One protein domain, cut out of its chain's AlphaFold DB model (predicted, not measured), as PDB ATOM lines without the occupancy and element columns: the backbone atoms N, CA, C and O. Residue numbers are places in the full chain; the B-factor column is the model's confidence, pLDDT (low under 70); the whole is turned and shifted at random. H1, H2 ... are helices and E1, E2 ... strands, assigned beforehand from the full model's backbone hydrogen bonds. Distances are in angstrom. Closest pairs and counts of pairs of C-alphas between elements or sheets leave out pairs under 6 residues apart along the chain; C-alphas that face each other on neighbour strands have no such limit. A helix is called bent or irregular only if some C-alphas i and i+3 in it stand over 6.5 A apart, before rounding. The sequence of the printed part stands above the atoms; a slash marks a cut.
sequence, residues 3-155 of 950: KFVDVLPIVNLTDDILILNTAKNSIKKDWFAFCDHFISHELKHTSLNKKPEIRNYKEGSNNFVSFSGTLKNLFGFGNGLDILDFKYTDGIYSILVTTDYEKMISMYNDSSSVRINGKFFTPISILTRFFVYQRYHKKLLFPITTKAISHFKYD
ATOM      1  N   LYS A   3     233.247 152.038 200.698       87.25
ATOM      2  CA  LYS A   3     233.774 151.242 201.803       87.25
ATOM      3  C   LYS A   3     234.997 151.907 202.415       87.25
ATOM      4  O   LYS A   3     235.927 152.302 201.714       87.25
ATOM      5  N   PHE A   4     235.011 151.995 203.741       87.81
ATOM      6  CA  PHE A   4     236.210 152.395 204.462       87.81
ATOM      7  C   PHE A   4     237.128 151.198 204.704       87.81
ATOM      8  O   PHE A   4     236.658 150.112 205.046       87.81
ATOM      9  N   VAL A   5     238.428 151.407 204.527       89.56
ATOM     10  CA  VAL A   5     239.462 150.379 204.667       89.56
ATOM     11  C   VAL A   5     240.638 150.910 205.480       89.56
ATOM     12  O   VAL A   5     240.956 152.097 205.422       89.56
ATOM     13  N   ASP A   6     241.303 150.034 206.229       88.31
ATOM     14  CA  ASP A   6     242.495 150.406 207.005       88.31
ATOM     15  C   ASP A   6     243.724 150.612 206.116       88.31
ATOM     16  O   ASP A   6     244.579 151.439 206.418       88.31
ATOM     17  N   VAL A   7     243.778 149.899 204.987       89.00
ATOM     18  CA  VAL A   7     244.825 150.006 203.969       89.00
ATOM     19  C   VAL A   7     244.173 149.955 202.591       89.00
ATOM     20  O   VAL A   7     243.307 149.117 202.335       89.00
ATOM     21  N   LEU A   8     244.578 150.857 201.696       88.81
ATOM     22  CA  LEU A   8     244.140 150.820 200.303       88.81
ATOM     23  C   LEU A   8     244.906 149.726 199.539       88.81
ATOM     24  O   LEU A   8     246.133 149.679 199.641       88.81
ATOM     25  N   PRO A   9     244.222 148.877 198.752       88.81
ATOM     26  CA  PRO A   9     244.900 147.923 197.882       88.81
ATOM     27  C   PRO A   9     245.651 148.649 196.757       88.81
ATOM     28  O   PRO A   9     245.326 149.783 196.413       88.81
ATOM     29  N   ILE A  10     246.626 147.983 196.131       87.25
ATOM     30  CA  ILE A  10     247.319 148.532 194.949       87.25
ATOM     31  C   ILE A  10     246.328 148.742 193.796       87.25
ATOM     32  O   ILE A  10     246.418 149.745 193.086       87.25
ATOM     33  N   VAL A  11     245.354 147.836 193.656       86.19
ATOM     34  CA  VAL A  11     244.282 147.888 192.659       86.19
ATOM     35  C   VAL A  11     242.920 147.711 193.330       86.19
ATOM     36  O   VAL A  11     242.696 146.750 194.065       86.19
ATOM     37  N   ASN A  12     241.976 148.606 193.040       88.25
ATOM     38  CA  ASN A  12     240.584 148.467 193.451       88.25
ATOM     39  C   ASN A  12     239.758 147.737 192.378       88.25
ATOM     40  O   ASN A  12     239.305 148.336 191.403       88.25
ATOM     41  N   LEU A  13     239.529 146.441 192.592       81.81
ATOM     42  CA  LEU A  13     238.690 145.587 191.741       81.81
ATOM     43  C   LEU A  13     237.242 145.490 192.242       81.81
ATOM     44  O   LEU A  13     236.535 144.557 191.883       81.81
ATOM     45  N   THR A  14     236.804 146.387 193.120       81.25
ATOM     46  CA  THR A  14     235.428 146.383 193.632       81.25
ATOM     47  C   THR A  14     234.577 147.433 192.923       81.25
ATOM     48  O   THR A  14     235.094 148.332 192.252       81.25
ATOM     49  N   ASP A  15     233.260 147.329 193.091       76.38
ATOM     50  CA  ASP A  15     232.299 148.342 192.637       76.38
ATOM     51  C   ASP A  15     232.143 149.512 193.631       76.38
ATOM     52  O   ASP A  15     231.366 150.442 193.395       76.38
ATOM     53  N   ASP A  16     232.912 149.493 194.725       83.25
ATOM     54  CA  ASP A  16     232.902 150.509 195.772       83.25
ATOM     55  C   ASP A  16     234.052 151.508 195.627       83.25
ATOM     56  O   ASP A  16     235.174 151.165 195.245       83.25
ATOM     57  N   ILE A  17     233.795 152.763 196.005       86.25
ATOM     58  CA  ILE A  17     234.872 153.722 196.289       86.25
ATOM     59  C   ILE A  17     235.528 153.306 197.611       86.25
ATOM     60  O   ILE A  17     234.855 153.269 198.644       86.25
ATOM     61  N   LEU A  18     236.832 153.018 197.588       89.69
ATOM     62  CA  LEU A  18     237.591 152.662 198.789       89.69
ATOM     63  C   LEU A  18     238.221 153.910 199.403       89.69
ATOM     64  O   LEU A  18     238.903 154.663 198.707       89.69
ATOM     65  N   ILE A  19     238.016 154.119 200.703       89.06
ATOM     66  CA  ILE A  19     238.498 155.302 201.427       89.06
ATOM     67  C   ILE A  19     239.283 154.866 202.655       89.06
ATOM     68  O   ILE A  19     238.832 154.019 203.423       89.06
ATOM     69  N   LEU A  20     240.453 155.462 202.864       90.94
ATOM     70  CA  LEU A  20     241.285 155.158 204.019       90.94
ATOM     71  C   LEU A  20     240.588 155.601 205.317       90.94
ATOM     72  O   LEU A  20     240.117 156.734 205.411       90.94
ATOM     73  N   ASN A  21     240.544 154.744 206.338       85.88
ATOM     74  CA  ASN A  21     239.857 155.038 207.604       85.88
ATOM     75  C   ASN A  21     240.368 156.324 208.277       85.88
ATOM     76  O   ASN A  21     239.582 157.087 208.839       85.88
ATOM     77  N   THR A  22     241.665 156.622 208.155       84.06
ATOM     78  CA  THR A  22     242.276 157.852 208.690       84.06
ATOM     79  C   THR A  22     241.749 159.131 208.029       84.06
ATOM     80  O   THR A  22     241.814 160.195 208.644       84.06
ATOM     81  N   ALA A  23     241.163 159.046 206.827       83.25
ATOM     82  CA  ALA A  23     240.589 160.192 206.126       83.25
ATOM     83  C   ALA A  23     239.339 160.758 206.823       83.25
ATOM     84  O   ALA A  23     239.053 161.947 206.684       83.25
ATOM     85  N   LYS A  24     238.628 159.950 207.629       77.88
ATOM     86  CA  LYS A  24     237.439 160.384 208.393       77.88
ATOM     87  C   LYS A  24     237.735 161.579 209.295       77.88
ATOM     88  O   LYS A  24     236.936 162.504 209.387       77.88
ATOM     89  N   ASN A  25     238.919 161.583 209.902       78.62
ATOM     90  CA  ASN A  25     239.315 162.592 210.880       78.62
ATOM     91  C   ASN A  25     240.083 163.764 210.244       78.62
ATOM     92  O   ASN A  25     240.362 164.750 210.922       78.62
ATOM     93  N   SER A  26     240.431 163.682 208.950       83.94
ATOM     94  CA  SER A  26     241.231 164.701 208.256       83.94
ATOM     95  C   SER A  26     240.453 165.560 207.263       83.94
ATOM     96  O   SER A  26     241.073 166.419 206.644       83.94
ATOM     97  N   ILE A  27     239.125 165.406 207.144       85.00
ATOM     98  CA  ILE A  27     238.282 166.128 206.166       85.00
ATOM     99  C   ILE A  27     238.576 167.632 206.152       85.00
ATOM    100  O   ILE A  27     238.840 168.193 205.094       85.00
ATOM    101  N   LYS A  28     238.611 168.279 207.325       82.88
ATOM    102  CA  LYS A  28     238.927 169.711 207.452       82.88
ATOM    103  C   LYS A  28     240.273 170.066 206.820       82.88
ATOM    104  O   LYS A  28     240.356 170.985 206.013       82.88
ATOM    105  N   LYS A  29     241.323 169.334 207.199       83.94
ATOM    106  CA  LYS A  29     242.692 169.567 206.728       83.94
ATOM    107  C   LYS A  29     242.807 169.304 205.226       83.94
ATOM    108  O   LYS A  29     243.402 170.101 204.511       83.94
ATOM    109  N   ASP A  30     242.211 168.211 204.765       86.69
ATOM    110  CA  ASP A  30     242.270 167.771 203.375       86.69
ATOM    111  C   ASP A  30     241.498 168.715 202.451       86.69
ATOM    112  O   ASP A  30     241.964 169.014 201.355       86.69
ATOM    113  N   TRP A  31     240.351 169.236 202.897       86.38
ATOM    114  CA  TRP A  31     239.552 170.178 202.116       86.38
ATOM    115  C   TRP A  31     240.247 171.534 201.952       86.38
ATOM    116  O   TRP A  31     240.260 172.082 200.850       86.38
ATOM    117  N   PHE A  32     240.881 172.059 203.009       83.12
ATOM    118  CA  PHE A  32     241.699 173.272 202.898       83.12
ATOM    119  C   PHE A  32     242.918 173.062 202.004       83.12
ATOM    120  O   PHE A  32     243.146 173.870 201.112       83.12
ATOM    121  N   ALA A  33     243.648 171.957 202.181       83.62
ATOM    122  CA  ALA A  33     244.795 171.630 201.334       83.62
ATOM    123  C   ALA A  33     244.396 171.495 199.853       83.62
ATOM    124  O   ALA A  33     245.097 171.977 198.963       83.62
ATOM    125  N   PHE A  34     243.227 170.910 199.584       85.69
ATOM    126  CA  PHE A  34     242.636 170.872 198.251       85.69
ATOM    127  C   PHE A  34     242.315 172.277 197.719       85.69
ATOM    128  O   PHE A  34     242.658 172.587 196.578       85.69
ATOM    129  N   CYS A  35     241.680 173.137 198.520       82.38
ATOM    130  CA  CYS A  35     241.339 174.504 198.125       82.38
ATOM    131  C   CYS A  35     242.590 175.346 197.826       82.38
ATOM    132  O   CYS A  35     242.622 176.043 196.810       82.38
ATOM    133  N   ASP A  36     243.631 175.216 198.651       81.56
ATOM    134  CA  ASP A  36     244.951 175.819 198.445       81.56
ATOM    135  C   ASP A  36     245.561 175.361 197.129       81.56
ATOM    136  O   ASP A  36     245.915 176.180 196.276       81.56
ATOM    137  N   HIS A  37     245.609 174.045 196.918       80.06
ATOM    138  CA  HIS A  37     246.117 173.463 195.687       80.06
ATOM    139  C   HIS A  37     245.347 173.979 194.463       80.06
ATOM    140  O   HIS A  37     245.955 174.420 193.483       80.06
ATOM    141  N   PHE A  38     244.015 173.989 194.538       78.50
ATOM    142  CA  PHE A  38     243.130 174.386 193.449       78.50
ATOM    143  C   PHE A  38     243.272 175.876 193.094       78.50
ATOM    144  O   PHE A  38     243.366 176.226 191.913       78.50
ATOM    145  N   ILE A  39     243.373 176.766 194.087       77.31
ATOM    146  CA  ILE A  39     243.635 178.195 193.852       77.31
ATOM    147  C   ILE A  39     245.031 178.395 193.259       77.31
ATOM    148  O   ILE A  39     245.174 179.064 192.231       77.31
ATOM    149  N   SER A  40     246.050 177.796 193.879       73.38
ATOM    150  CA  SER A  40     247.451 178.031 193.535       73.38
ATOM    151  C   SER A  40     247.860 177.474 192.173       73.38
ATOM    152  O   SER A  40     248.768 178.046 191.566       73.38
ATOM    153  N   HIS A  41     247.204 176.413 191.683       70.50
ATOM    154  CA  HIS A  41     247.636 175.679 190.486       70.50
ATOM    155  C   HIS A  41     246.608 175.661 189.350       70.50
ATOM    156  O   HIS A  41     246.998 175.635 188.181       70.50
ATOM    157  N   GLU A  42     245.304 175.707 189.643       69.88
ATOM    158  CA  GLU A  42     244.273 175.648 188.599       69.88
ATOM    159  C   GLU A  42     243.650 177.009 188.285       69.88
ATOM    160  O   GLU A  42     243.481 177.348 187.112       69.88
ATOM    161  N   LEU A  43     243.319 177.818 189.298       72.81
ATOM    162  CA  LEU A  43     242.569 179.060 189.074       72.81
ATOM    163  C   LEU A  43     243.422 180.226 188.559       72.81
ATOM    164  O   LEU A  43     242.874 181.082 187.857       72.81
ATOM    165  N   LYS A  44     244.742 180.238 188.804       65.69
ATOM    166  CA  LYS A  44     245.666 181.301 188.342       65.69
ATOM    167  C   LYS A  44     245.645 181.537 186.826       65.69
ATOM    168  O   LYS A  44     245.883 182.655 186.376       65.69
ATOM    169  N   HIS A  45     245.307 180.520 186.035       63.38
ATOM    170  CA  HIS A  45     245.271 180.598 184.568       63.38
ATOM    171  C   HIS A  45     243.854 180.765 183.995       63.38
ATOM    172  O   HIS A  45     243.638 180.596 182.797       63.38
ATOM    173  N   THR A  46     242.871 181.082 184.841       66.75
ATOM    174  CA  THR A  46     241.465 181.245 184.444       66.75
ATOM    175  C   THR A  46     241.001 182.693 184.591       66.75
ATOM    176  O   THR A  46     241.625 183.503 185.278       66.75
ATOM    177  N   SER A  47     239.853 183.029 183.998       65.88
ATOM    178  CA  SER A  47     239.221 184.349 184.154       65.88
ATOM    179  C   SER A  47     238.879 184.697 185.611       65.88
ATOM    180  O   SER A  47     238.713 185.875 185.926       65.88
ATOM    181  N   LEU A  48     238.825 183.703 186.508       68.62
ATOM    182  CA  LEU A  48     238.601 183.886 187.943       68.62
ATOM    183  C   LEU A  48     239.809 184.502 188.668       68.62
ATOM    184  O   LEU A  48     239.604 185.129 189.703       68.62
ATOM    185  N   ASN A  49     241.022 184.435 188.103       68.06
ATOM    186  CA  ASN A  49     242.207 185.123 188.641       68.06
ATOM    187  C   ASN A  49     242.078 186.663 188.600       68.06
ATOM    188  O   ASN A  49     242.849 187.388 189.220       68.06
ATOM    189  N   LYS A  50     241.080 187.197 187.880       71.69
ATOM    190  CA  LYS A  50     240.763 188.634 187.889       71.69
ATOM    191  C   LYS A  50     240.042 189.082 189.166       71.69
ATOM    192  O   LYS A  50     239.944 190.283 189.400       71.69
ATOM    193  N   LYS A  51     239.521 188.154 189.980       76.75
ATOM    194  CA  LYS A  51     238.851 188.488 191.243       76.75
ATOM    195  C   LYS A  51     239.878 188.837 192.330       76.75
ATOM    196  O   LYS A  51     240.789 188.032 192.543       76.75
ATOM    197  N   PRO A  52     239.738 189.977 193.035       75.00
ATOM    198  CA  PRO A  52     240.682 190.401 194.071       75.00
ATOM    199  C   PRO A  52     240.926 189.335 195.144       75.00
ATOM    200  O   PRO A  52     242.066 189.148 195.559       75.00
ATOM    201  N   GLU A  53     239.882 188.601 195.538       76.12
ATOM    202  CA  GLU A  53     239.950 187.577 196.586       76.12
ATOM    203  C   GLU A  53     240.819 186.371 196.185       76.12
ATOM    204  O   GLU A  53     241.476 185.777 197.035       76.12
ATOM    205  N   ILE A  54     240.855 186.029 194.890       77.69
ATOM    206  CA  ILE A  54     241.679 184.938 194.340       77.69
ATOM    207  C   ILE A  54     243.092 185.434 194.023       77.69
ATOM    208  O   ILE A  54     244.068 184.753 194.327       77.69
ATOM    209  N   ARG A  55     243.216 186.637 193.449       75.44
ATOM    210  CA  ARG A  55     244.508 187.233 193.077       75.44
ATOM    211  C   ARG A  55     245.398 187.504 194.288       75.44
ATOM    212  O   ARG A  55     246.608 187.322 194.213       75.44
ATOM    213  N   ASN A  56     244.796 187.953 195.387       74.12
ATOM    214  CA  ASN A  56     245.504 188.304 196.616       74.12
ATOM    215  C   ASN A  56     245.578 187.125 197.604       74.12
ATOM    216  O   ASN A  56     246.002 187.305 198.748       74.12
ATOM    217  N   TYR A  57     245.141 185.931 197.189       78.00
ATOM    218  CA  TYR A  57     245.180 184.739 198.020       78.00
ATOM    219  C   TYR A  57     246.625 184.346 198.349       78.00
ATOM    220  O   TYR A  57     247.479 184.288 197.462       78.00
ATOM    221  N   LYS A  58     246.893 184.052 199.625       73.69
ATOM    222  CA  LYS A  58     248.164 183.485 200.085       73.69
ATOM    223  C   LYS A  58     247.903 182.080 200.607       73.69
ATOM    224  O   LYS A  58     246.990 181.883 201.405       73.69
ATOM    225  N   GLU A  59     248.703 181.125 200.152       70.75
ATOM    226  CA  GLU A  59     248.637 179.734 200.602       70.75
ATOM    227  C   GLU A  59     248.759 179.652 202.133       70.75
ATOM    228  O   GLU A  59     249.558 180.379 202.727       70.75
ATOM    229  N   GLY A  60     247.913 178.841 202.776       63.94
ATOM    230  CA  GLY A  60     247.853 178.733 204.237       63.94
ATOM    231  C   GLY A  60     247.184 179.899 204.984       63.94
ATOM    232  O   GLY A  60     247.211 179.913 206.214       63.94
ATOM    233  N   SER A  61     246.579 180.879 204.297       66.56
ATOM    234  CA  SER A  61     245.828 181.970 204.947       66.56
ATOM    235  C   SER A  61     244.341 181.629 205.141       66.56
ATOM    236  O   SER A  61     243.707 181.035 204.273       66.56
ATOM    237  N   ASN A  62     243.721 182.091 206.235       63.19
ATOM    238  CA  ASN A  62     242.272 181.932 206.484       63.19
ATOM    239  C   ASN A  62     241.392 182.877 205.628       63.19
ATOM    240  O   ASN A  62     240.256 183.193 205.988       63.19
ATOM    241  N   ASN A  63     241.890 183.338 204.475       68.44
ATOM    242  CA  ASN A  63     241.245 184.361 203.646       68.44
ATOM    243  C   ASN A  63     239.899 183.912 203.046       68.44
ATOM    244  O   ASN A  63     239.113 184.762 202.623       68.44
ATOM    245  N   PHE A  64     239.589 182.608 203.063       71.75
ATOM    246  CA  PHE A  64     238.302 182.035 202.639       71.75
ATOM    247  C   PHE A  64     237.084 182.659 203.338       71.75
ATOM    248  O   PHE A  64     236.008 182.753 202.748       71.75
ATOM    249  N   VAL A  65     237.253 183.154 204.569       70.38
ATOM    250  CA  VAL A  65     236.199 183.852 205.327       70.38
ATOM    251  C   VAL A  65     235.730 185.122 204.604       70.38
ATOM    252  O   VAL A  65     234.541 185.451 204.636       70.38
ATOM    253  N   SER A  66     236.647 185.789 203.896       68.88
ATOM    254  CA  SER A  66     236.413 187.051 203.180       68.88
ATOM    255  C   SER A  66     235.897 186.872 201.745       68.88
ATOM    256  O   SER A  66     235.636 187.854 201.055       68.88
ATOM    257  N   PHE A  67     235.736 185.628 201.276       77.62
ATOM    258  CA  PHE A  67     235.262 185.355 199.920       77.62
ATOM    259  C   PHE A  67     233.812 185.815 199.731       77.62
ATOM    260  O   PHE A  67     232.949 185.595 200.585       77.62
ATOM    261  N   SER A  68     233.520 186.401 198.567       75.12
ATOM    262  CA  SER A  68     232.146 186.704 198.153       75.12
ATOM    263  C   SER A  68     231.268 185.442 198.142       75.12
ATOM    264  O   SER A  68     231.763 184.344 197.893       75.12
ATOM    265  N   GLY A  69     229.952 185.573 198.359       69.88
ATOM    266  CA  GLY A  69     229.027 184.425 198.442       69.88
ATOM    267  C   GLY A  69     229.115 183.463 197.247       69.88
ATOM    268  O   GLY A  69     229.113 182.249 197.410       69.88
ATOM    269  N   THR A  70     229.329 183.989 196.039       71.06
ATOM    270  CA  THR A  70     229.564 183.179 194.832       71.06
ATOM    271  C   THR A  70     230.858 182.359 194.899       71.06
ATOM    272  O   THR A  70     230.896 181.240 194.397       71.06
ATOM    273  N   LEU A  71     231.932 182.908 195.479       73.31
ATOM    274  CA  LEU A  71     233.185 182.179 195.692       73.31
ATOM    275  C   LEU A  71     233.052 181.184 196.847       73.31
ATOM    276  O   LEU A  71     233.503 180.055 196.703       73.31
ATOM    277  N   LYS A  72     232.372 181.536 197.942       74.06
ATOM    278  CA  LYS A  72     232.065 180.578 199.016       74.06
ATOM    279  C   LYS A  72     231.317 179.359 198.473       74.06
ATOM    280  O   LYS A  72     231.755 178.236 198.694       74.06
ATOM    281  N   ASN A  73     230.305 179.567 197.631       70.50
ATOM    282  CA  ASN A  73     229.587 178.473 196.972       70.50
ATOM    283  C   ASN A  73     230.477 177.658 196.008       70.50
ATOM    284  O   ASN A  73     230.336 176.441 195.934       70.50
ATOM    285  N   LEU A  74     231.424 178.296 195.300       72.44
ATOM    286  CA  LEU A  74     232.375 177.615 194.399       72.44
ATOM    287  C   LEU A  74     233.262 176.599 195.135       72.44
ATOM    288  O   LEU A  74     233.573 175.551 194.573       72.44
ATOM    289  N   PHE A  75     233.658 176.910 196.371       75.56
ATOM    290  CA  PHE A  75     234.528 176.073 197.204       75.56
ATOM    291  C   PHE A  75     233.768 175.219 198.235       75.56
ATOM    292  O   PHE A  75     234.392 174.558 199.063       75.56
ATOM    293  N   GLY A  76     232.431 175.193 198.171       72.69
ATOM    294  CA  GLY A  76     231.596 174.367 199.050       72.69
ATOM    295  C   GLY A  76     231.407 174.919 200.468       72.69
ATOM    296  O   GLY A  76     231.148 174.142 201.382       72.69
ATOM    297  N   PHE A  77     231.535 176.236 200.649       75.19
ATOM    298  CA  PHE A  77     231.373 176.966 201.918       75.19
ATOM    299  C   PHE A  77     230.040 177.742 202.021       75.19
ATOM    300  O   PHE A  77     229.972 178.745 202.729       75.19
ATOM    301  N   GLY A  78     229.015 177.377 201.246       63.56
ATOM    302  CA  GLY A  78     227.710 178.044 201.288       63.56
ATOM    303  C   GLY A  78     226.585 177.230 200.640       63.56
ATOM    304  O   GLY A  78     226.835 176.159 200.071       63.56
ATOM    305  N   ASN A  79     225.359 177.771 200.727       55.50
ATOM    306  CA  ASN A  79     224.091 177.053 200.546       55.50
ATOM    307  C   ASN A  79     224.088 176.071 199.364       55.50
ATOM    308  O   ASN A  79     224.017 176.466 198.195       55.50
ATOM    309  N   GLY A  80     224.108 174.781 199.710       58.50
ATOM    310  CA  GLY A  80     223.918 173.654 198.795       58.50
ATOM    311  C   GLY A  80     224.923 172.509 198.969       58.50
ATOM    312  O   GLY A  80     224.591 171.376 198.633       58.50
ATOM    313  N   LEU A  81     226.123 172.779 199.497       66.19
ATOM    314  CA  LEU A  81     227.173 171.771 199.752       66.19
ATOM    315  C   LEU A  81     227.640 171.755 201.206       66.19
ATOM    316  O   LEU A  81     227.835 170.669 201.743       66.19
ATOM    317  N   ASP A  82     227.835 172.943 201.794       71.75
ATOM    318  CA  ASP A  82     228.205 173.189 203.196       71.75
ATOM    319  C   ASP A  82     229.136 172.109 203.764       71.75
ATOM    320  O   ASP A  82     228.758 171.295 204.613       71.75
ATOM    321  N   ILE A  83     230.359 172.042 203.234       76.56
ATOM    322  CA  ILE A  83     231.362 171.062 203.669       76.56
ATOM    323  C   ILE A  83     232.049 171.525 204.947       76.56
ATOM    324  O   ILE A  83     232.199 170.745 205.891       76.56
ATOM    325  N   LEU A  84     232.433 172.800 204.967       78.12
ATOM    326  CA  LEU A  84     232.901 173.503 206.151       78.12
ATOM    327  C   LEU A  84     232.025 174.735 206.365       78.12
ATOM    328  O   LEU A  84     231.710 175.434 205.400       78.12
ATOM    329  N   ASP A  85     231.719 175.021 207.625       72.81
ATOM    330  CA  ASP A  85     231.054 176.249 208.052       72.81
ATOM    331  C   ASP A  85     231.970 177.073 208.970       72.81
ATOM    332  O   ASP A  85     232.841 176.539 209.671       72.81
ATOM    333  N   PHE A  86     231.791 178.391 208.943       75.75
ATOM    334  CA  PHE A  86     232.592 179.361 209.679       75.75
ATOM    335  C   PHE A  86     231.733 180.031 210.753       75.75
ATOM    336  O   PHE A  86     230.964 180.948 210.467       75.75
ATOM    337  N   LYS A  87     231.908 179.625 212.012       74.94
ATOM    338  CA  LYS A  87     231.202 180.206 213.156       74.94
ATOM    339  C   LYS A  87     232.053 181.287 213.816       74.94
ATOM    340  O   LYS A  87     233.144 181.004 214.307       74.94
ATOM    341  N   TYR A  88     231.548 182.515 213.843       74.75
ATOM    342  CA  TYR A  88     232.205 183.650 214.492       74.75
ATOM    343  C   TYR A  88     231.736 183.792 215.943       74.75
ATOM    344  O   TYR A  88     230.546 183.970 216.193       74.75
ATOM    345  N   THR A  89     232.670 183.716 216.888       66.44
ATOM    346  CA  THR A  89     232.428 183.897 218.330       66.44
ATOM    347  C   THR A  89     233.611 184.651 218.932       66.44
ATOM    348  O   THR A  89     234.755 184.287 218.673       66.44
ATOM    349  N   ASP A  90     233.341 185.717 219.689       67.56
ATOM    350  CA  ASP A  90     234.340 186.514 220.426       67.56
ATOM    351  C   ASP A  90     235.540 187.007 219.596       67.56
ATOM    352  O   ASP A  90     236.690 186.937 220.020       67.56
ATOM    353  N   GLY A  91     235.300 187.496 218.376       63.38
ATOM    354  CA  GLY A  91     236.382 188.002 217.520       63.38
ATOM    355  C   GLY A  91     237.141 186.927 216.735       63.38
ATOM    356  O   GLY A  91     237.986 187.264 215.906       63.38
ATOM    357  N   ILE A  92     236.835 185.643 216.952       70.56
ATOM    358  CA  ILE A  92     237.552 184.507 216.367       70.56
ATOM    359  C   ILE A  92     236.596 183.659 215.520       70.56
ATOM    360  O   ILE A  92     235.517 183.252 215.952       70.56
ATOM    361  N   TYR A  93     237.009 183.355 214.289       70.56
ATOM    362  CA  TYR A  93     236.323 182.376 213.448       70.56
ATOM    363  C   TYR A  93     236.747 180.956 213.840       70.56
ATOM    364  O   TYR A  93     237.914 180.585 213.716       70.56
ATOM    365  N   SER A  94     235.785 180.144 214.261       71.31
ATOM    366  CA  SER A  94     235.923 178.696 214.411       71.31
ATOM    367  C   SER A  94     235.376 177.989 213.168       71.31
ATOM    368  O   SER A  94     234.397 178.424 212.566       71.31
ATOM    369  N   ILE A  95     236.041 176.913 212.744       72.75
ATOM    370  CA  ILE A  95     235.672 176.162 211.535       72.75
ATOM    371  C   ILE A  95     235.088 174.820 211.952       72.75
ATOM    372  O   ILE A  95     235.800 174.015 212.568       72.75
ATOM    373  N   LEU A  96     233.838 174.586 211.563       75.88
ATOM    374  CA  LEU A  96     233.078 173.368 211.813       75.88
ATOM    375  C   LEU A  96     233.038 172.520 210.540       75.88
ATOM    376  O   LEU A  96     232.815 173.040 209.450       75.88
ATOM    377  N   VAL A  97     233.262 171.212 210.672       78.19
ATOM    378  CA  VAL A  97     233.007 170.263 209.580       78.19
ATOM    379  C   VAL A  97     231.527 169.921 209.621       78.19
ATOM    380  O   VAL A  97     231.055 169.372 210.612       78.19
ATOM    381  N   THR A  98     230.798 170.265 208.567       76.06
ATOM    382  CA  THR A  98     229.331 170.141 208.506       76.06
ATOM    383  C   THR A  98     228.862 168.959 207.657       76.06
ATOM    384  O   THR A  98     227.681 168.607 207.682       76.06
ATOM    385  N   THR A  99     229.781 168.314 206.932       78.94
ATOM    386  CA  THR A  99     229.502 167.180 206.042       78.94
ATOM    387  C   THR A  99     230.611 166.127 206.153       78.94
ATOM    388  O   THR A  99     231.796 166.462 206.164       78.94
ATOM    389  N   ASP A 100     230.229 164.850 206.213       82.75
ATOM    390  CA  ASP A 100     231.141 163.703 206.227       82.75
ATOM    391  C   ASP A 100     231.305 163.059 204.834       82.75
ATOM    392  O   ASP A 100     230.647 163.425 203.858       82.75
ATOM    393  N   TYR A 101     232.210 162.082 204.727       82.75
ATOM    394  CA  TYR A 101     232.462 161.370 203.470       82.75
ATOM    395  C   TYR A 101     231.233 160.627 202.932       82.75
ATOM    396  O   TYR A 101     231.062 160.551 201.719       82.75
ATOM    397  N   GLU A 102     230.380 160.096 203.807       80.94
ATOM    398  CA  GLU A 102     229.156 159.387 203.419       80.94
ATOM    399  C   GLU A 102     228.199 160.326 202.682       80.94
ATOM    400  O   GLU A 102     227.797 160.059 201.544       80.94
ATOM    401  N   LYS A 103     227.933 161.492 203.271       79.00
ATOM    402  CA  LYS A 103     227.095 162.528 202.673       79.00
ATOM    403  C   LYS A 103     227.729 163.120 201.409       79.00
ATOM    404  O   LYS A 103     227.020 163.307 200.420       79.00
ATOM    405  N   MET A 104     229.054 163.319 201.373       80.75
ATOM    406  CA  MET A 104     229.766 163.737 200.151       80.75
ATOM    407  C   MET A 104     229.612 162.727 199.006       80.75
ATOM    408  O   MET A 104     229.428 163.123 197.857       80.75
ATOM    409  N   ILE A 105     229.678 161.423 199.287       78.06
ATOM    410  CA  ILE A 105     229.534 160.369 198.270       78.06
ATOM    411  C   ILE A 105     228.083 160.247 197.810       78.06
ATOM    412  O   ILE A 105     227.836 160.047 196.619       78.06
ATOM    413  N   SER A 106     227.118 160.405 198.719       74.94
ATOM    414  CA  SER A 106     225.702 160.492 198.354       74.94
ATOM    415  C   SER A 106     225.460 161.656 197.388       74.94
ATOM    416  O   SER A 106     224.876 161.460 196.326       74.94
ATOM    417  N   MET A 107     225.993 162.842 197.702       74.06
ATOM    418  CA  MET A 107     225.926 164.025 196.833       74.06
ATOM    419  C   MET A 107     226.665 163.837 195.501       74.06
ATOM    420  O   MET A 107     226.255 164.387 194.485       74.06
ATOM    421  N   TYR A 108     227.759 163.072 195.490       72.50
ATOM    422  CA  TYR A 108     228.512 162.749 194.277       72.50
ATOM    423  C   TYR A 108     227.746 161.802 193.336       72.50
ATOM    424  O   TYR A 108     227.904 161.897 192.120       72.50
ATOM    425  N   ASN A 109     226.919 160.903 193.883       68.88
ATOM    426  CA  ASN A 109     226.144 159.928 193.109       68.88
ATOM    427  C   ASN A 109     224.770 160.451 192.645       68.88
ATOM    428  O   ASN A 109     224.192 159.875 191.721       68.88
ATOM    429  N   ASP A 110     224.239 161.512 193.258       64.50
ATOM    430  CA  ASP A 110     222.999 162.170 192.831       64.50
ATOM    431  C   ASP A 110     223.268 163.083 191.617       64.50
ATOM    432  O   ASP A 110     224.158 163.927 191.631       64.50
ATOM    433  N   SER A 111     222.526 162.890 190.522       50.81
ATOM    434  CA  SER A 111     222.792 163.496 189.201       50.81
ATOM    435  C   SER A 111     222.058 164.823 188.951       50.81
ATOM    436  O   SER A 111     222.070 165.360 187.838       50.81
ATOM    437  N   SER A 112     221.423 165.379 189.979       50.44
ATOM    438  CA  SER A 112     220.597 166.579 189.892       50.44
ATOM    439  C   SER A 112     221.446 167.860 189.821       50.44
ATOM    440  O   SER A 112     222.197 168.230 190.722       50.44
ATOM    441  N   SER A 113     221.352 168.580 188.697       50.81
ATOM    442  CA  SER A 113     222.055 169.851 188.521       50.81
ATOM    443  C   SER A 113     221.328 170.994 189.233       50.81
ATOM    444  O   SER A 113     220.208 171.330 188.850       50.81
ATOM    445  N   VAL A 114     221.977 171.647 190.199       45.50
ATOM    446  CA  VAL A 114     221.425 172.834 190.873       45.50
ATOM    447  C   VAL A 114     221.740 174.098 190.057       45.50
ATOM    448  O   VAL A 114     222.862 174.307 189.585       45.50
ATOM    449  N   ARG A 115     220.734 174.956 189.841       38.69
ATOM    450  CA  ARG A 115     220.908 176.290 189.242       38.69
ATOM    451  C   ARG A 115     221.154 177.308 190.352       38.69
ATOM    452  O   ARG A 115     220.288 177.497 191.195       38.69
ATOM    453  N   ILE A 116     222.286 178.011 190.307       41.78
ATOM    454  CA  ILE A 116     222.572 179.143 191.203       41.78
ATOM    455  C   ILE A 116     222.816 180.379 190.326       41.78
ATOM    456  O   ILE A 116     223.708 180.377 189.478       41.78
ATOM    457  N   ASN A 117     222.007 181.431 190.496       33.91
ATOM    458  CA  ASN A 117     222.115 182.711 189.771       33.91
ATOM    459  C   ASN A 117     222.237 182.574 188.237       33.91
ATOM    460  O   ASN A 117     223.118 183.163 187.610       33.91
ATOM    461  N   GLY A 118     221.384 181.747 187.622       35.78
ATOM    462  CA  GLY A 118     221.325 181.588 186.161       35.78
ATOM    463  C   GLY A 118     222.513 180.851 185.525       35.78
ATOM    464  O   GLY A 118     222.523 180.656 184.312       35.78
ATOM    465  N   LYS A 119     223.496 180.393 186.315       38.31
ATOM    466  CA  LYS A 119     224.600 179.538 185.860       38.31
ATOM    467  C   LYS A 119     224.442 178.136 186.450       38.31
ATOM    468  O   LYS A 119     224.126 177.972 187.626       38.31
ATOM    469  N   PHE A 120     224.649 177.114 185.621       41.84
ATOM    470  CA  PHE A 120     224.702 175.732 186.094       41.84
ATOM    471  C   PHE A 120     225.950 175.564 186.958       41.84
ATOM    472  O   PHE A 120     227.070 175.675 186.456       41.84
ATOM    473  N   PHE A 121     225.753 175.312 188.248       49.31
ATOM    474  CA  PHE A 121     226.835 175.018 189.170       49.31
ATOM    475  C   PHE A 121     226.502 173.698 189.851       49.31
ATOM    476  O   PHE A 121     225.590 173.634 190.667       49.31
ATOM    477  N   THR A 122     227.178 172.619 189.459       54.91
ATOM    478  CA  THR A 122     226.918 171.300 190.034       54.91
ATOM    479  C   THR A 122     227.883 171.046 191.194       54.91
ATOM    480  O   THR A 122     229.093 170.984 190.958       54.91
ATOM    481  N   PRO A 123     227.383 170.850 192.429       57.34
ATOM    482  CA  PRO A 123     228.151 170.320 193.558       57.34
ATOM    483  C   PRO A 123     229.093 169.156 193.218       57.34
ATOM    484  O   PRO A 123     230.219 169.064 193.703       57.34
ATOM    485  N   ILE A 124     228.659 168.320 192.278       62.94
ATOM    486  CA  ILE A 124     229.392 167.186 191.717       62.94
ATOM    487  C   ILE A 124     230.777 167.594 191.185       62.94
ATOM    488  O   ILE A 124     231.736 166.850 191.358       62.94
ATOM    489  N   SER A 125     230.931 168.770 190.566       67.06
ATOM    490  CA  SER A 125     232.192 169.193 189.933       67.06
ATOM    491  C   SER A 125     233.319 169.441 190.946       67.06
ATOM    492  O   SER A 125     234.455 169.023 190.715       67.06
ATOM    493  N   ILE A 126     233.021 170.083 192.083       73.81
ATOM    494  CA  ILE A 126     234.028 170.354 193.122       73.81
ATOM    495  C   ILE A 126     234.344 169.090 193.933       73.81
ATOM    496  O   ILE A 126     235.515 168.799 194.166       73.81
ATOM    497  N   LEU A 127     233.329 168.272 194.244       78.19
ATOM    498  CA  LEU A 127     233.509 166.962 194.886       78.19
ATOM    499  C   LEU A 127     234.348 166.010 194.027       78.19
ATOM    500  O   LEU A 127     235.232 165.327 194.535       78.19
ATOM    501  N   THR A 128     234.134 166.021 192.709       74.12
ATOM    502  CA  THR A 128     234.938 165.249 191.756       74.12
ATOM    503  C   THR A 128     236.423 165.596 191.871       74.12
ATOM    504  O   THR A 128     237.269 164.708 191.964       74.12
ATOM    505  N   ARG A 129     236.752 166.892 191.894       76.31
ATOM    506  CA  ARG A 129     238.138 167.368 192.006       76.31
ATOM    507  C   ARG A 129     238.750 167.000 193.349       76.31
ATOM    508  O   ARG A 129     239.894 166.558 193.384       76.31
ATOM    509  N   PHE A 130     237.977 167.126 194.423       82.81
ATOM    510  CA  PHE A 130     238.409 166.711 195.747       82.81
ATOM    511  C   PHE A 130     238.698 165.206 195.812       82.81
ATOM    512  O   PHE A 130     239.748 164.814 196.306       82.81
ATOM    513  N   PHE A 131     237.842 164.338 195.264       83.12
ATOM    514  CA  PHE A 131     238.094 162.891 195.274       83.12
ATOM    515  C   PHE A 131     239.305 162.490 194.427       83.12
ATOM    516  O   PHE A 131     240.073 161.623 194.840       83.12
ATOM    517  N   VAL A 132     239.540 163.156 193.293       77.50
ATOM    518  CA  VAL A 132     240.775 162.962 192.514       77.50
ATOM    519  C   VAL A 132     242.005 163.432 193.299       77.50
ATOM    520  O   VAL A 132     243.013 162.728 193.319       77.50
ATOM    521  N   TYR A 133     241.916 164.564 194.002       81.19
ATOM    522  CA  TYR A 133     242.975 165.046 194.894       81.19
ATOM    523  C   TYR A 133     243.262 164.051 196.033       81.19
ATOM    524  O   TYR A 133     244.412 163.689 196.276       81.19
ATOM    525  N   GLN A 134     242.225 163.502 196.669       86.06
ATOM    526  CA  GLN A 134     242.377 162.471 197.699       86.06
ATOM    527  C   GLN A 134     242.984 161.181 197.138       86.06
ATOM    528  O   GLN A 134     243.798 160.543 197.808       86.06
ATOM    529  N   ARG A 135     242.661 160.812 195.893       84.88
ATOM    530  CA  ARG A 135     243.347 159.718 195.200       84.88
ATOM    531  C   ARG A 135     244.822 160.032 194.978       84.88
ATOM    532  O   ARG A 135     245.660 159.176 195.259       84.88
ATOM    533  N   TYR A 136     245.168 161.230 194.513       79.00
ATOM    534  CA  TYR A 136     246.565 161.638 194.336       79.00
ATOM    535  C   TYR A 136     247.371 161.498 195.639       79.00
ATOM    536  O   TYR A 136     248.460 160.925 195.635       79.00
ATOM    537  N   HIS A 137     246.780 161.878 196.772       82.62
ATOM    538  CA  HIS A 137     247.373 161.717 198.102       82.62
ATOM    539  C   HIS A 137     247.226 160.310 198.714       82.62
ATOM    540  O   HIS A 137     247.459 160.138 199.909       82.62
ATOM    541  N   LYS A 138     246.867 159.296 197.911       87.12
ATOM    542  CA  LYS A 138     246.716 157.885 198.320       87.12
ATOM    543  C   LYS A 138     245.751 157.692 199.506       87.12
ATOM    544  O   LYS A 138     245.977 156.842 200.361       87.12
ATOM    545  N   LYS A 139     244.672 158.479 199.565       88.00
ATOM    546  CA  LYS A 139     243.608 158.388 200.588       88.00
ATOM    547  C   LYS A 139     242.297 157.792 200.065       88.00
ATOM    548  O   LYS A 139     241.434 157.439 200.867       88.00
ATOM    549  N   LEU A 140     242.151 157.669 198.743       89.81
ATOM    550  CA  LEU A 140     240.944 157.174 198.075       89.81
ATOM    551  C   LEU A 140     241.290 156.409 196.786       89.81
ATOM    552  O   LEU A 140     242.215 156.803 196.082       89.81
ATOM    553  N   LEU A 141     240.532 155.362 196.446       87.94
ATOM    554  CA  LEU A 141     240.574 154.684 195.140       87.94
ATOM    555  C   LEU A 141     239.181 154.580 194.520       87.94
ATOM    556  O   LEU A 141     238.217 154.204 195.189       87.94
ATOM    557  N   PHE A 142     239.087 154.870 193.223       84.25
ATOM    558  CA  PHE A 142     237.841 154.728 192.470       84.25
ATOM    559  C   PHE A 142     237.555 153.260 192.125       84.25
ATOM    560  O   PHE A 142     238.495 152.465 192.055       84.25
ATOM    561  N   PRO A 143     236.280 152.883 191.915       80.19
ATOM    562  CA  PRO A 143     235.920 151.555 191.437       80.19
ATOM    563  C   PRO A 143     236.334 151.354 189.977       80.19
ATOM    564  O   PRO A 143     236.437 152.297 189.189       80.19
ATOM    565  N   ILE A 144     236.514 150.094 189.597       73.25
ATOM    566  CA  ILE A 144     236.877 149.677 188.234       73.25
ATOM    567  C   ILE A 144     235.717 149.805 187.224       73.25
ATOM    568  O   ILE A 144     235.943 149.853 186.006       73.25
ATOM    569  N   THR A 145     234.465 149.866 187.694       64.44
ATOM    570  CA  THR A 145     233.282 150.038 186.844       64.44
ATOM    571  C   THR A 145     233.040 151.513 186.502       64.44
ATOM    572  O   THR A 145     232.951 152.406 187.341       64.44
ATOM    573  N   THR A 146     232.911 151.792 185.204       53.50
ATOM    574  CA  THR A 146     232.944 153.134 184.598       53.50
ATOM    575  C   THR A 146     231.720 154.018 184.869       53.50
ATOM    576  O   THR A 146     231.650 155.116 184.316       53.50
ATOM    577  N   LYS A 147     230.764 153.600 185.714       49.28
ATOM    578  CA  LYS A 147     229.566 154.405 186.028       49.28
ATOM    579  C   LYS A 147     229.911 155.737 186.700       49.28
ATOM    580  O   LYS A 147     229.252 156.729 186.416       49.28
ATOM    581  N   ALA A 148     230.978 155.793 187.497       44.84
ATOM    582  CA  ALA A 148     231.465 157.064 188.034       44.84
ATOM    583  C   ALA A 148     232.033 157.966 186.913       44.84
ATOM    584  O   ALA A 148     231.785 159.168 186.879       44.84
ATOM    585  N   ILE A 149     232.732 157.374 185.932       48.16
ATOM    586  CA  ILE A 149     233.587 158.072 184.951       48.16
ATOM    587  C   ILE A 149     232.794 158.820 183.853       48.16
ATOM    588  O   ILE A 149     233.301 159.746 183.216       48.16
ATOM    589  N   SER A 150     231.506 158.515 183.655       42.66
ATOM    590  CA  SER A 150     230.675 159.187 182.640       42.66
ATOM    591  C   SER A 150     230.327 160.653 182.937       42.66
ATOM    592  O   SER A 150     229.924 161.370 182.021       42.66
ATOM    593  N   HIS A 151     230.494 161.126 184.177       44.59
ATOM    594  CA  HIS A 151     230.194 162.516 184.562       44.59
ATOM    595  C   HIS A 151     231.393 163.471 184.441       44.59
ATOM    596  O   HIS A 151     231.258 164.684 184.618       44.59
ATOM    597  N   PHE A 152     232.559 162.957 184.052       51.56
ATOM    598  CA  PHE A 152     233.785 163.732 183.947       51.56
ATOM    599  C   PHE A 152     233.857 164.449 182.590       51.56
ATOM    600  O   PHE A 152     234.336 163.919 181.589       51.56
ATOM    601  N   LYS A 153     233.376 165.696 182.542       42.03
ATOM    602  CA  LYS A 153     233.698 166.640 181.449       42.03
ATOM    603  C   LYS A 153     235.061 167.324 181.636       42.03
ATOM    604  O   LYS A 153     235.407 168.189 180.835       42.03
ATOM    605  N   TYR A 154     235.807 166.981 182.689       48.06
ATOM    606  CA  TYR A 154     237.062 167.640 183.028       48.06
ATOM    607  C   TYR A 154     238.285 166.833 182.592       48.06
ATOM    608  O   TYR A 154     238.268 165.608 182.547       48.06
ATOM    609  N   ASP A 155     239.334 167.567 182.253       53.31
ATOM    610  CA  ASP A 155     240.577 167.081 181.673       53.31
ATOM    611  C   ASP A 155     241.453 166.472 182.785       53.31
ATOM    612  O   ASP A 155     242.207 167.193 183.441       53.31
TER     613      ASP A 155
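This is residues 3 to 155 of the 950 residues of an uncharacterized protein of Malaciobacter canalis (UniProt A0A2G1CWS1). Two helices, H2 and H8, cross nearly at right angles in the middle, and H7 packs on the first part of H8. At one end sits the small strand pair E1 and E2; toward the other, the short helices H3 to H6 and the hairpin of E3 and E4. The printed part has 153 residues, with eight named helices and four named strands in the order E1 E2 H1 H2 H3 H4 H5 H6 E3 E4 H7 H8: a mixed class, with one parallel and one antiparallel sheet of two strands. It is compact, with a radius of gyration of the C-alphas of 16.1 A, and spans 46 by 35 by 26 A.

Find C-alpha 3 at (233.774, 151.242, 201.803), where strand E1, residues 3 to 5, begins. Strand E2 is residues 17 to 20 and helix H1 residues 21 to 25. Look for H2 at C-alpha 27, (238.282, 166.128, 206.166); it runs 26.9 A to residue 45, with a kink of 33 degrees near residue 39, and is only just irregular, C-alphas 40 and 43 being 6.7 A apart. Four short helices follow: H3, 47 to 50; H4, 52 to 55; H5, 63 to 66; H6, 69 to 74. Strands E3, 84 to 89, and E4, 92 to 97, span 16.0 A and 16.4 A. H7, 101 to 109, spans 12.2 A, and H8, 123 to 136, runs 20.4 A to C-alpha 136 at (246.565, 161.638, 194.336).

Start at E1 and E2, parallel at 32 degrees, with N 3 and O 17 within hydrogen-bond range at 2.9 A. Residues 18 to 19 of E2 also pair antiparallel with residues 140 to 141. H1 and H2 meet only through their link. Residues 30 to 34 of H2 touch residues 130 to 134 of H8, about perpendicular at 79 degrees; the closest C-alphas, of Phe 34 and Phe 130, are 6.4 A apart. H2 only just touches H4, with 3 pairs of C-alphas within 8 A, the closest those of Ile 39 and Ile 54 at 7.0 A. H3 is close to H4 but not clearly touching, Asn 49 to Arg 55 being 5.4 A between C-alphas. H5 is likewise close to H6, with the C-alphas of Phe 64 and Lys 72 at 7.4 A. In the hairpin E3 and E4, antiparallel at 150 degrees, N 87 and O 94 are 2.8 A apart; the closest C-alphas of E4 and H2, Val 97 and Lys 28, are 6.3 A apart. H7 touches residues 123 to 128 of H8 at a steep tilt of 59 degrees, opposite ways, with the C-alphas of Tyr 108 and Ile 124 closest at 5.2 A. Every O i to N i+4 pair is within hydrogen-bond range in H6, H7 and H8, 12 of 15 in H2 and 0 of 1 in H1, where 2 of 2 O i to N i+3 pairs are; H3, H4 and H5 are too short for an O i to N i+4 pair.

The two C-alphas farthest apart, of Leu 13 and Asp 90, are 50.2 A apart. The printed part has no cut; the links E1 to E2 and H7 to H8 are long, and residues 137 to 155 hold no named element. Mean pLDDT of the printed part is 72.3; look for values under 70 at, among others, residues 109 to 125 and 145 to 155.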